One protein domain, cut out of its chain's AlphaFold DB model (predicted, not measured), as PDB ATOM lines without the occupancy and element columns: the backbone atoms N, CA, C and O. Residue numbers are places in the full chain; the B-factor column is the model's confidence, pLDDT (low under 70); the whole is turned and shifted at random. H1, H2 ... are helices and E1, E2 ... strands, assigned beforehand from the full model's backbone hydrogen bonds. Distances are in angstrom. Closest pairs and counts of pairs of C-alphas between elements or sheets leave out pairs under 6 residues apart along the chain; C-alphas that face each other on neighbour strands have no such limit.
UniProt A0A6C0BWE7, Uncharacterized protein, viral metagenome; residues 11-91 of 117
ATOM      1  N   ASP A  11     406.167 282.756 494.385       88.06
ATOM      2  CA  ASP A  11     405.955 283.782 493.365       88.06
ATOM      3  C   ASP A  11     407.052 284.855 493.449       88.06
ATOM      4  O   ASP A  11     407.282 285.437 494.516       88.06
ATOM      5  N   ILE A  12     407.678 285.170 492.312       87.19
ATOM      6  CA  ILE A  12     408.615 286.287 492.161       87.19
ATOM      7  C   ILE A  12     408.165 287.215 491.030       87.19
ATOM      8  O   ILE A  12     407.647 286.767 490.007       87.19
ATOM      9  N   LEU A  13     408.350 288.524 491.217       85.31
ATOM     10  CA  LEU A  13     408.132 289.505 490.159       85.31
ATOM     11  C   LEU A  13     409.356 289.539 489.242       85.31
ATOM     12  O   LEU A  13     410.448 289.925 489.662       85.31
ATOM     13  N   VAL A  14     409.175 289.175 487.976       83.38
ATOM     14  CA  VAL A  14     410.216 289.358 486.965       83.38
ATOM     15  C   VAL A  14     410.118 290.782 486.429       83.38
ATOM     16  O   VAL A  14     409.185 291.127 485.711       83.38
ATOM     17  N   GLN A  15     411.094 291.620 486.790       81.12
ATOM     18  CA  GLN A  15     411.084 293.059 486.491       81.12
ATOM     19  C   GLN A  15     411.063 293.377 484.988       81.12
ATOM     20  O   GLN A  15     410.465 294.375 484.592       81.12
ATOM     21  N   ARG A  16     411.683 292.527 484.153       82.00
ATOM     22  CA  ARG A  16     411.707 292.684 482.686       82.00
ATOM     23  C   ARG A  16     410.294 292.698 482.097       82.00
ATOM     24  O   ARG A  16     409.950 293.614 481.357       82.00
ATOM     25  N   ASP A  17     409.472 291.738 482.513       81.00
ATOM     26  CA  ASP A  17     408.160 291.480 481.908       81.00
ATOM     27  C   ASP A  17     407.000 291.993 482.774       81.00
ATOM     28  O   ASP A  17     405.846 291.984 482.354       81.00
ATOM     29  N   LYS A  18     407.295 292.441 484.004       81.88
ATOM     30  CA  LYS A  18     406.312 292.806 485.042       81.88
ATOM     31  C   LYS A  18     405.278 291.702 485.300       81.88
ATOM     32  O   LYS A  18     404.143 291.982 485.685       81.88
ATOM     33  N   CYS A  19     405.683 290.447 485.125       83.06
ATOM     34  CA  CYS A  19     404.853 289.274 485.366       83.06
ATOM     35  C   CYS A  19     405.337 288.509 486.596       83.06
ATOM     36  O   CYS A  19     406.537 288.417 486.867       83.06
ATOM     37  N   TYR A  20     404.382 287.940 487.329       86.19
ATOM     38  CA  TYR A  20     404.683 286.996 488.394       86.19
ATOM     39  C   TYR A  20     404.943 285.624 487.790       86.19
ATOM     40  O   TYR A  20     404.121 285.121 487.024       86.19
ATOM     41  N   ARG A  21     406.080 285.033 488.143       90.31
ATOM     42  CA  ARG A  21     406.449 283.672 487.750       90.31
ATOM     43  C   ARG A  21     406.736 282.840 488.993       90.31
ATOM     44  O   ARG A  21     407.146 283.375 490.026       90.31
ATOM     45  N   LYS A  22     406.485 281.539 488.880       92.75
ATOM     46  CA  LYS A  22     406.742 280.542 489.918       92.75
ATOM     47  C   LYS A  22     408.220 280.175 489.872       92.75
ATOM     48  O   LYS A  22     408.688 279.666 488.861       92.75
ATOM     49  N   VAL A  23     408.950 280.477 490.938       94.69
ATOM     50  CA  VAL A  23     410.381 280.197 491.074       94.69
ATOM     51  C   VAL A  23     410.603 279.077 492.082       94.69
ATOM     52  O   VAL A  23     409.892 278.993 493.085       94.69
ATOM     53  N   LEU A  24     411.593 278.227 491.825       96.44
ATOM     54  CA  LEU A  24     411.963 277.140 492.722       96.44
ATOM     55  C   LEU A  24     412.772 277.671 493.915       96.44
ATOM     56  O   LEU A  24     413.807 278.329 493.760       96.44
ATOM     57  N   THR A  25     412.296 277.372 495.123       95.75
ATOM     58  CA  THR A  25     412.908 277.786 496.389       95.75
ATOM     59  C   THR A  25     413.220 276.600 497.288       95.75
ATOM     60  O   THR A  25     412.662 275.511 497.142       95.75
ATOM     61  N   ILE A  26     414.141 276.819 498.230       96.50
ATOM     62  CA  ILE A  26     414.548 275.830 499.226       96.50
ATOM     63  C   ILE A  26     414.466 276.399 500.643       96.50
ATOM     64  O   ILE A  26     414.844 277.541 500.911       96.50
ATOM     65  N   ASN A  27     413.986 275.604 501.596       94.06
ATOM     66  CA  ASN A  27     413.762 276.082 502.965       94.06
ATOM     67  C   ASN A  27     415.042 276.481 503.727       94.06
ATOM     68  O   ASN A  27     414.985 277.289 504.651       94.06
ATOM     69  N   LYS A  28     416.198 275.915 503.372       92.19
ATOM     70  CA  LYS A  28     417.504 276.202 503.987       92.19
ATOM     71  C   LYS A  28     418.630 275.847 503.025       92.19
ATOM     72  O   LYS A  28     418.420 275.063 502.104       92.19
ATOM     73  N   THR A  29     419.823 276.378 503.274       92.38
ATOM     74  CA  THR A  29     421.013 276.049 502.484       92.38
ATOM     75  C   THR A  29     421.260 274.535 502.499       92.38
ATOM     76  O   THR A  29     421.374 273.958 503.589       92.38
ATOM     77  N   PRO A  30     421.295 273.880 501.326       94.62
ATOM     78  CA  PRO A  30     421.518 272.451 501.225       94.62
ATOM     79  C   PRO A  30     422.986 272.100 501.437       94.62
ATOM     80  O   PRO A  30     423.864 272.931 501.217       94.62
ATOM     81  N   ASP A  31     423.247 270.865 501.850       94.12
ATOM     82  CA  ASP A  31     424.591 270.290 501.796       94.12
ATOM     83  C   ASP A  31     424.856 269.795 500.355       94.12
ATOM     84  O   ASP A  31     423.913 269.570 499.591       94.12
ATOM     85  N   GLY A  32     426.127 269.636 499.968       93.75
ATOM     86  CA  GLY A  32     426.518 269.109 498.652       93.75
ATOM     87  C   GLY A  32     426.523 270.138 497.502       93.75
ATOM     88  O   GLY A  32     426.501 271.348 497.749       93.75
ATOM     89  N   PRO A  33     426.571 269.682 496.233       95.50
ATOM     90  CA  PRO A  33     426.716 270.536 495.042       95.50
ATOM     91  C   PRO A  33     425.632 271.610 494.870       95.50
ATOM     92  O   PRO A  33     425.929 272.720 494.413       95.50
ATOM     93  N   LEU A  34     424.399 271.323 495.301       95.69
ATOM     94  CA  LEU A  34     423.267 272.253 495.244       95.69
ATOM     95  C   LEU A  34     423.514 273.521 496.071       95.69
ATOM     96  O   LEU A  34     422.967 274.569 495.748       95.69
ATOM     97  N   SER A  35     424.374 273.469 497.095       95.56
ATOM     98  CA  SER A  35     424.719 274.642 497.915       95.56
ATOM     99  C   SER A  35     425.260 275.806 497.079       95.56
ATOM    100  O   SER A  35     424.959 276.963 497.361       95.56
ATOM    101  N   SER A  36     425.999 275.498 496.007       94.69
ATOM    102  CA  SER A  36     426.585 276.482 495.090       94.69
ATOM    103  C   SER A  36     425.583 277.097 494.108       94.69
ATOM    104  O   SER A  36     425.905 278.079 493.440       94.69
ATOM    105  N   LEU A  37     424.385 276.514 494.015       95.56
ATOM    106  CA  LEU A  37     423.280 276.966 493.174       95.56
ATOM    107  C   LEU A  37     422.166 277.609 493.996       95.56
ATOM    108  O   LEU A  37     421.102 277.889 493.464       95.56
ATOM    109  N   VAL A  38     422.370 277.844 495.289       95.69
ATOM    110  CA  VAL A  38     421.364 278.483 496.134       95.69
ATOM    111  C   VAL A  38     421.794 279.903 496.453       95.69
ATOM    112  O   VAL A  38     422.884 280.145 496.969       95.69
ATOM    113  N   LYS A  39     420.904 280.853 496.174       93.62
ATOM    114  CA  LYS A  39     421.112 282.271 496.456       93.62
ATOM    115  C   LYS A  39     419.981 282.807 497.314       93.62
ATOM    116  O   LYS A  39     418.807 282.691 496.972       93.62
ATOM    117  N   THR A  40     420.337 283.463 498.410       91.88
ATOM    118  CA  THR A  40     419.368 284.211 499.206       91.88
ATOM    119  C   THR A  40     419.046 285.524 498.501       91.88
ATOM    120  O   THR A  40     419.938 286.319 498.202       91.88
ATOM    121  N   THR A  41     417.765 285.763 498.239       87.38
ATOM    122  CA  THR A  41     417.270 287.019 497.673       87.38
ATOM    123  C   THR A  41     416.168 287.599 498.540       87.38
ATOM    124  O   THR A  41     415.507 286.888 499.302       87.38
ATOM    125  N   LYS A  42     415.958 288.908 498.427       83.50
ATOM    126  CA  LYS A  42     414.872 289.582 499.126       83.50
ATOM    127  C   LYS A  42     413.552 289.242 498.440       83.50
ATOM    128  O   LYS A  42     413.425 289.370 497.226       83.50
ATOM    129  N   ARG A  43     412.555 288.860 499.230       76.69
ATOM    130  CA  ARG A  43     411.190 288.678 498.749       76.69
ATOM    131  C   ARG A  43     410.604 290.053 498.445       76.69
ATOM    132  O   ARG A  43     410.409 290.871 499.349       76.69
ATOM    133  N   GLU A  44     410.352 290.338 497.173       69.06
ATOM    134  CA  GLU A  44     409.605 291.538 496.805       69.06
ATOM    135  C   GLU A  44     408.154 291.396 497.284       69.06
ATOM    136  O   GLU A  44     407.544 290.328 497.194       69.06
ATOM    137  N   LYS A  45     407.596 292.466 497.859       62.25
ATOM    138  CA  LYS A  45     406.224 292.441 498.378       62.25
ATOM    139  C   LYS A  45     405.253 292.264 497.211       62.25
ATOM    140  O   LYS A  45     405.120 293.152 496.378       62.25
ATOM    141  N   LEU A  46     404.524 291.149 497.204       63.03
ATOM    142  CA  LEU A  46     403.597 290.783 496.126       63.03
ATOM    143  C   LEU A  46     402.273 291.565 496.124       63.03
ATOM    144  O   LEU A  46     401.394 291.257 495.330       63.03
ATOM    145  N   SER A  47     402.089 292.531 497.027       59.66
ATOM    146  CA  SER A  47     401.011 293.533 497.036       59.66
ATOM    147  C   SER A  47     401.057 294.291 498.367       59.66
ATOM    148  O   SER A  47     401.463 293.729 499.386       59.66
ATOM    149  N   VAL A  48     400.573 295.538 498.394       53.69
ATOM    150  CA  VAL A  48     400.303 296.279 499.642       53.69
ATOM    151  C   VAL A  48     399.214 295.621 500.503       53.69
ATOM    152  O   VAL A  48     399.194 295.828 501.710       53.69
ATOM    153  N   PHE A  49     398.360 294.778 499.910       55.94
ATOM    154  CA  PHE A  49     397.258 294.084 500.590       55.94
ATOM    155  C   PHE A  49     397.615 292.668 501.064       55.94
ATOM    156  O   PHE A  49     396.920 292.108 501.906       55.94
ATOM    157  N   LYS A  50     398.710 292.079 500.559       54.94
ATOM    158  CA  LYS A  50     399.236 290.779 501.016       54.94
ATOM    159  C   LYS A  50     400.300 290.975 502.099       54.94
ATOM    160  O   LYS A  50     401.381 290.395 502.043       54.94
ATOM    161  N   GLN A  51     400.015 291.821 503.085       51.25
ATOM    162  CA  GLN A  51     400.787 291.814 504.319       51.25
ATOM    163  C   GLN A  51     400.380 290.578 505.117       51.25
ATOM    164  O   GLN A  51     399.330 290.558 505.751       51.25
ATOM    165  N   SER A  52     401.237 289.558 505.148       48.12
ATOM    166  CA  SER A  52     401.241 288.580 506.238       48.12
ATOM    167  C   SER A  52     401.769 289.261 507.508       48.12
ATOM    168  O   SER A  52     402.809 288.901 508.045       48.12
ATOM    169  N   CYS A  53     401.078 290.306 507.960       44.84
ATOM    170  CA  CYS A  53     401.255 290.874 509.283       44.84
ATOM    171  C   CYS A  53     400.324 290.108 510.223       44.84
ATOM    172  O   CYS A  53     399.294 290.623 510.644       44.84
ATOM    173  N   SER A  54     400.675 288.863 510.540       49.53
ATOM    174  CA  SER A  54     400.312 288.347 511.855       49.53
ATOM    175  C   SER A  54     401.436 288.758 512.809       49.53
ATOM    176  O   SER A  54     402.604 288.583 512.459       49.53
ATOM    177  N   PRO A  55     401.143 289.270 514.017       53.69
ATOM    178  CA  PRO A  55     402.154 289.514 515.051       53.69
ATOM    179  C   PRO A  55     403.029 288.284 515.364       53.69
ATOM    180  O   PRO A  55     404.087 288.415 515.971       53.69
ATOM    181  N   CYS A  56     402.590 287.091 514.946       54.06
ATOM    182  CA  CYS A  56     403.250 285.813 515.186       54.06
ATOM    183  C   CYS A  56     404.041 285.271 513.982       54.06
ATOM    184  O   CYS A  56     404.768 284.290 514.136       54.06
ATOM    185  N   SER A  57     403.913 285.853 512.784       56.09
ATOM    186  CA  SER A  57     404.668 285.401 511.611       56.09
ATOM    187  C   SER A  57     405.993 286.149 511.533       56.09
ATOM    188  O   SER A  57     406.013 287.365 511.344       56.09
ATOM    189  N   LYS A  58     407.112 285.424 511.662       54.16
ATOM    190  CA  LYS A  58     408.430 285.963 511.314       54.16
ATOM    191  C   LYS A  58     408.340 286.449 509.871       54.16
ATOM    192  O   LYS A  58     408.040 285.669 508.973       54.16
ATOM    193  N   ASN A  59     408.510 287.751 509.668       54.31
ATOM    194  CA  ASN A  59     408.578 288.325 508.335       54.31
ATOM    195  C   ASN A  59     409.883 287.843 507.701       54.31
ATOM    196  O   ASN A  59     410.899 288.529 507.806       54.31
ATOM    197  N   ASP A  60     409.864 286.664 507.081       59.56
ATOM    198  CA  ASP A  60     410.972 286.190 506.262       59.56
ATOM    199  C   ASP A  60     411.010 287.060 505.004       59.56
ATOM    200  O   ASP A  60     410.367 286.819 503.983       59.56
ATOM    201  N   THR A  61     411.738 288.167 505.130       71.69
ATOM    202  CA  THR A  61     412.018 289.122 504.056       71.69
ATOM    203  C   THR A  61     412.959 288.542 503.008       71.69
ATOM    204  O   THR A  61     413.150 289.165 501.965       71.69
ATOM    205  N   CYS A  62     413.518 287.360 503.261       82.31
ATOM    206  CA  CYS A  62     414.460 286.664 502.406       82.31
ATOM    207  C   CYS A  62     413.928 285.276 502.039       82.31
ATOM    208  O   CYS A  62     413.280 284.618 502.848       82.31
ATOM    209  N   MET A  63     414.246 284.824 500.832       89.19
ATOM    210  CA  MET A  63     413.978 283.471 500.352       89.19
ATOM    211  C   MET A  63     415.233 282.912 499.684       89.19
ATOM    212  O   MET A  63     415.995 283.665 499.073       89.19
ATOM    213  N   ASN A  64     415.462 281.606 499.807       94.25
ATOM    214  CA  ASN A  64     416.571 280.944 499.128       94.25
ATOM    215  C   ASN A  64     416.067 280.401 497.794       94.25
ATOM    216  O   ASN A  64     415.257 279.477 497.766       94.25
ATOM    217  N   VAL A  65     416.533 281.004 496.709       94.88
ATOM    218  CA  VAL A  65     416.163 280.659 495.336       94.88
ATOM    219  C   VAL A  65     417.222 279.743 494.750       94.88
ATOM    220  O   VAL A  65     418.411 279.905 495.039       94.88
ATOM    221  N   ILE A  66     416.784 278.796 493.928       96.56
ATOM    222  CA  ILE A  66     417.668 277.894 493.199       96.56
ATOM    223  C   ILE A  66     417.995 278.521 491.840       96.56
ATOM    224  O   ILE A  66     417.110 278.966 491.110       96.56
ATOM    225  N   LEU A  67     419.284 278.601 491.537       95.69
ATOM    226  CA  LEU A  67     419.839 279.120 490.296       95.69
ATOM    227  C   LEU A  67     419.890 278.023 489.239       95.69
ATOM    228  O   LEU A  67     420.025 276.841 489.571       95.69
ATOM    229  N   ASN A  68     419.834 278.426 487.975       92.62
ATOM    230  CA  ASN A  68     419.975 277.496 486.870       92.62
ATOM    231  C   ASN A  68     421.410 276.894 486.867       92.62
ATOM    232  O   ASN A  68     422.389 277.642 486.964       92.62
ATOM    233  N   PRO A  69     421.572 275.551 486.826       89.44
ATOM    234  CA  PRO A  69     422.886 274.906 486.785       89.44
ATOM    235  C   PRO A  69     423.710 275.287 485.547       89.44
ATOM    236  O   PRO A  69     424.933 275.414 485.649       89.44
ATOM    237  N   SER A  70     423.037 275.476 484.409       87.50
ATOM    238  CA  SER A  70     423.608 275.858 483.115       87.50
ATOM    239  C   SER A  70     423.930 277.356 483.039       87.50
ATOM    240  O   SER A  70     424.943 277.734 482.451       87.50
ATOM    241  N   ASP A  71     423.121 278.207 483.682       88.12
ATOM    242  CA  ASP A  71     423.362 279.650 483.818       88.12
ATOM    243  C   ASP A  71     423.086 280.145 485.248       88.12
ATOM    244  O   ASP A  71     421.965 280.494 485.622       88.12
ATOM    245  N   LYS A  72     424.146 280.270 486.053       85.31
ATOM    246  CA  LYS A  72     424.049 280.744 487.447       85.31
ATOM    247  C   LYS A  72     423.581 282.205 487.574       85.31
ATOM    248  O   LYS A  72     423.405 282.690 488.694       85.31
ATOM    249  N   GLY A  73     423.433 282.932 486.466       86.12
ATOM    250  CA  GLY A  73     422.839 284.264 486.427       86.12
ATOM    251  C   GLY A  73     421.311 284.258 486.506       86.12
ATOM    252  O   GLY A  73     420.734 285.260 486.941       86.12
ATOM    253  N   GLU A  74     420.661 283.149 486.147       90.25
ATOM    254  CA  GLU A  74     419.203 283.030 486.109       90.25
ATOM    255  C   GLU A  74     418.652 282.128 487.224       90.25
ATOM    256  O   GLU A  74     419.335 281.271 487.791       90.25
ATOM    257  N   TYR A  75     417.395 282.373 487.593       93.25
ATOM    258  CA  TYR A  75     416.658 281.540 488.541       93.25
ATOM    259  C   TYR A  75     416.017 280.365 487.812       93.25
ATOM    260  O   TYR A  75     415.624 280.517 486.660       93.25
ATOM    261  N   LEU A  76     415.843 279.238 488.498       94.69
ATOM    262  CA  LEU A  76     415.010 278.156 487.984       94.69
ATOM    263  C   LEU A  76     413.536 278.453 488.239       94.69
ATOM    264  O   LEU A  76     413.119 278.669 489.385       94.69
ATOM    265  N   PHE A  77     412.747 278.421 487.174       94.31
ATOM    266  CA  PHE A  77     411.300 278.546 487.241       94.31
ATOM    267  C   PHE A  77     410.624 277.167 487.234       94.31
ATOM    268  O   PHE A  77     411.279 276.129 487.149       94.31
ATOM    269  N   GLU A  78     409.302 277.142 487.387       95.12
ATOM    270  CA  GLU A  78     408.502 275.910 487.396       95.12
ATOM    271  C   GLU A  78     408.709 275.057 486.133       95.12
ATOM    272  O   GLU A  78     408.796 273.833 486.213       95.12
ATOM    273  N   GLU A  79     408.849 275.702 484.978       93.81
ATOM    274  CA  GLU A  79     409.148 275.074 483.689       93.81
ATOM    275  C   GLU A  79     410.508 274.357 483.650       93.81
ATOM    276  O   GLU A  79     410.657 273.375 482.920       93.81
ATOM    277  N   ASP A  80     411.461 274.768 484.489       94.44
ATOM    278  CA  ASP A  80     412.819 274.215 484.536       94.44
ATOM    279  C   ASP A  80     412.946 273.060 485.547       94.44
ATOM    280  O   ASP A  80     414.040 272.585 485.866       94.44
ATOM    281  N   LEU A  81     411.820 272.562 486.072       94.62
ATOM    282  CA  LEU A  81     411.807 271.522 487.100       94.62
ATOM    283  C   LEU A  81     412.553 270.250 486.672       94.62
ATOM    284  O   LEU A  81     413.223 269.616 487.488       94.62
ATOM    285  N   ALA A  82     412.454 269.871 485.398       94.56
ATOM    286  CA  ALA A  82     413.139 268.696 484.866       94.56
ATOM    287  C   ALA A  82     414.674 268.844 484.897       94.56
ATOM    288  O   ALA A  82     415.378 267.865 485.161       94.56
ATOM    289  N   GLU A  83     415.192 270.058 484.688       94.44
ATOM    290  CA  GLU A  83     416.627 270.354 484.775       94.44
ATOM    291  C   GLU A  83     417.118 270.187 486.217       94.44
ATOM    292  O   GLU A  83     418.105 269.490 486.463       94.44
ATOM    293  N   LEU A  84     416.361 270.713 487.191       95.62
ATOM    294  CA  LEU A  84     416.660 270.510 488.610       95.62
ATOM    295  C   LEU A  84     416.675 269.022 488.977       95.62
ATOM    296  O   LEU A  84     417.591 268.558 489.651       95.62
ATOM    297  N   MET A  85     415.668 268.267 488.536       95.44
ATOM    298  CA  MET A  85     415.562 266.830 488.812       95.44
ATOM    299  C   MET A  85     416.774 266.059 488.283       95.44
ATOM    300  O   MET A  85     417.310 265.204 488.988       95.44
ATOM    301  N   THR A  86     417.223 266.395 487.074       95.56
ATOM    302  CA  THR A  86     418.407 265.792 486.449       95.56
ATOM    303  C   THR A  86     419.657 266.094 487.271       95.56
ATOM    304  O   THR A  86     420.332 265.168 487.718       95.56
ATOM    305  N   PHE A  87     419.890 267.372 487.590       96.25
ATOM    306  CA  PHE A  87     421.020 267.799 488.415       96.25
ATOM    307  C   PHE A  87     421.057 267.082 489.772       96.25
ATOM    308  O   PHE A  87     422.112 266.625 490.212       96.25
ATOM    309  N   LEU A  88     419.907 266.970 490.445       96.31
ATOM    310  CA  LEU A  88     419.802 266.323 491.752       96.31
ATOM    311  C   LEU A  88     420.211 264.847 491.688       96.31
ATOM    312  O   LEU A  88     421.018 264.403 492.506       96.31
ATOM    313  N   VAL A  89     419.686 264.101 490.714       95.56
ATOM    314  CA  VAL A  89     419.986 262.671 490.553       95.56
ATOM    315  C   VAL A  89     421.457 262.455 490.196       95.56
ATOM    316  O   VAL A  89     422.111 261.613 490.811       95.56
ATOM    317  N   GLU A  90     422.005 263.243 489.268       96.38
ATOM    318  CA  GLU A  90     423.414 263.157 488.855       96.38
ATOM    319  C   GLU A  90     424.391 263.458 489.999       96.38
ATOM    320  O   GLU A  90     425.472 262.875 490.069       96.38
ATOM    321  N   ASN A  91     423.999 264.333 490.926       96.31
ATOM    322  CA  ASN A  91     424.821 264.735 492.065       96.31
ATOM    323  C   ASN A  91     424.524 263.938 493.348       96.31
ATOM    324  O   ASN A  91     424.972 264.329 494.423       96.31
TER     325      ASN A  91
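Overview. This is residues 11 to 91 of the 117 residues of an uncharacterized protein of viral metagenome (UniProt A0A6C0BWE7). Four strands make a small sheet curled like part of a barrel, with H1 and H2 near its rim and residues 52 to 58 sticking out in a long loop. The 81 printed residues hold E1, E2, H1, E3, E4, H2, mixed, under half in named elements; the antiparallel order is E1, E2, E4, E3. It is only just loose, close to compact: radius of gyration of the C-alphas 14.1 A, spans 42 by 30 by 18 A.

Arrangement. Start at E1, residues 11 to 14, in a hairpin with E2, residues 19 to 26; N 12 and O 21, 3.0 A apart, are within hydrogen-bond range. E2 next pairs with E4, residues 62 to 66, by N 26 and O 64, 2.9 A. E3, residues 38 to 42, forms a hairpin with E4; see N 65 and O 39, 2.8 A. H1, residues 33 to 37, has 0 of 1 O i to N i+4 pairs within range and 2 of 2 O i to N i+3. H2, residues 78 to 90, has 7 of 9 and only grazes the sheet; its closest C-alpha to E2 is Glu 78, 5.6 A from Lys 22.

Along the chain. Find C-alpha 11 at (405.955, 283.782, 493.365). E2 runs 21.6 A; H2 runs 19.7 A to C-alpha 90 at (423.414, 263.157, 488.855).

Size, cuts and confidence. The printed part has no cut. Look along the long links, E3 to E4 and E4 to H2; pLDDT is under 70 at residues 44 to 60.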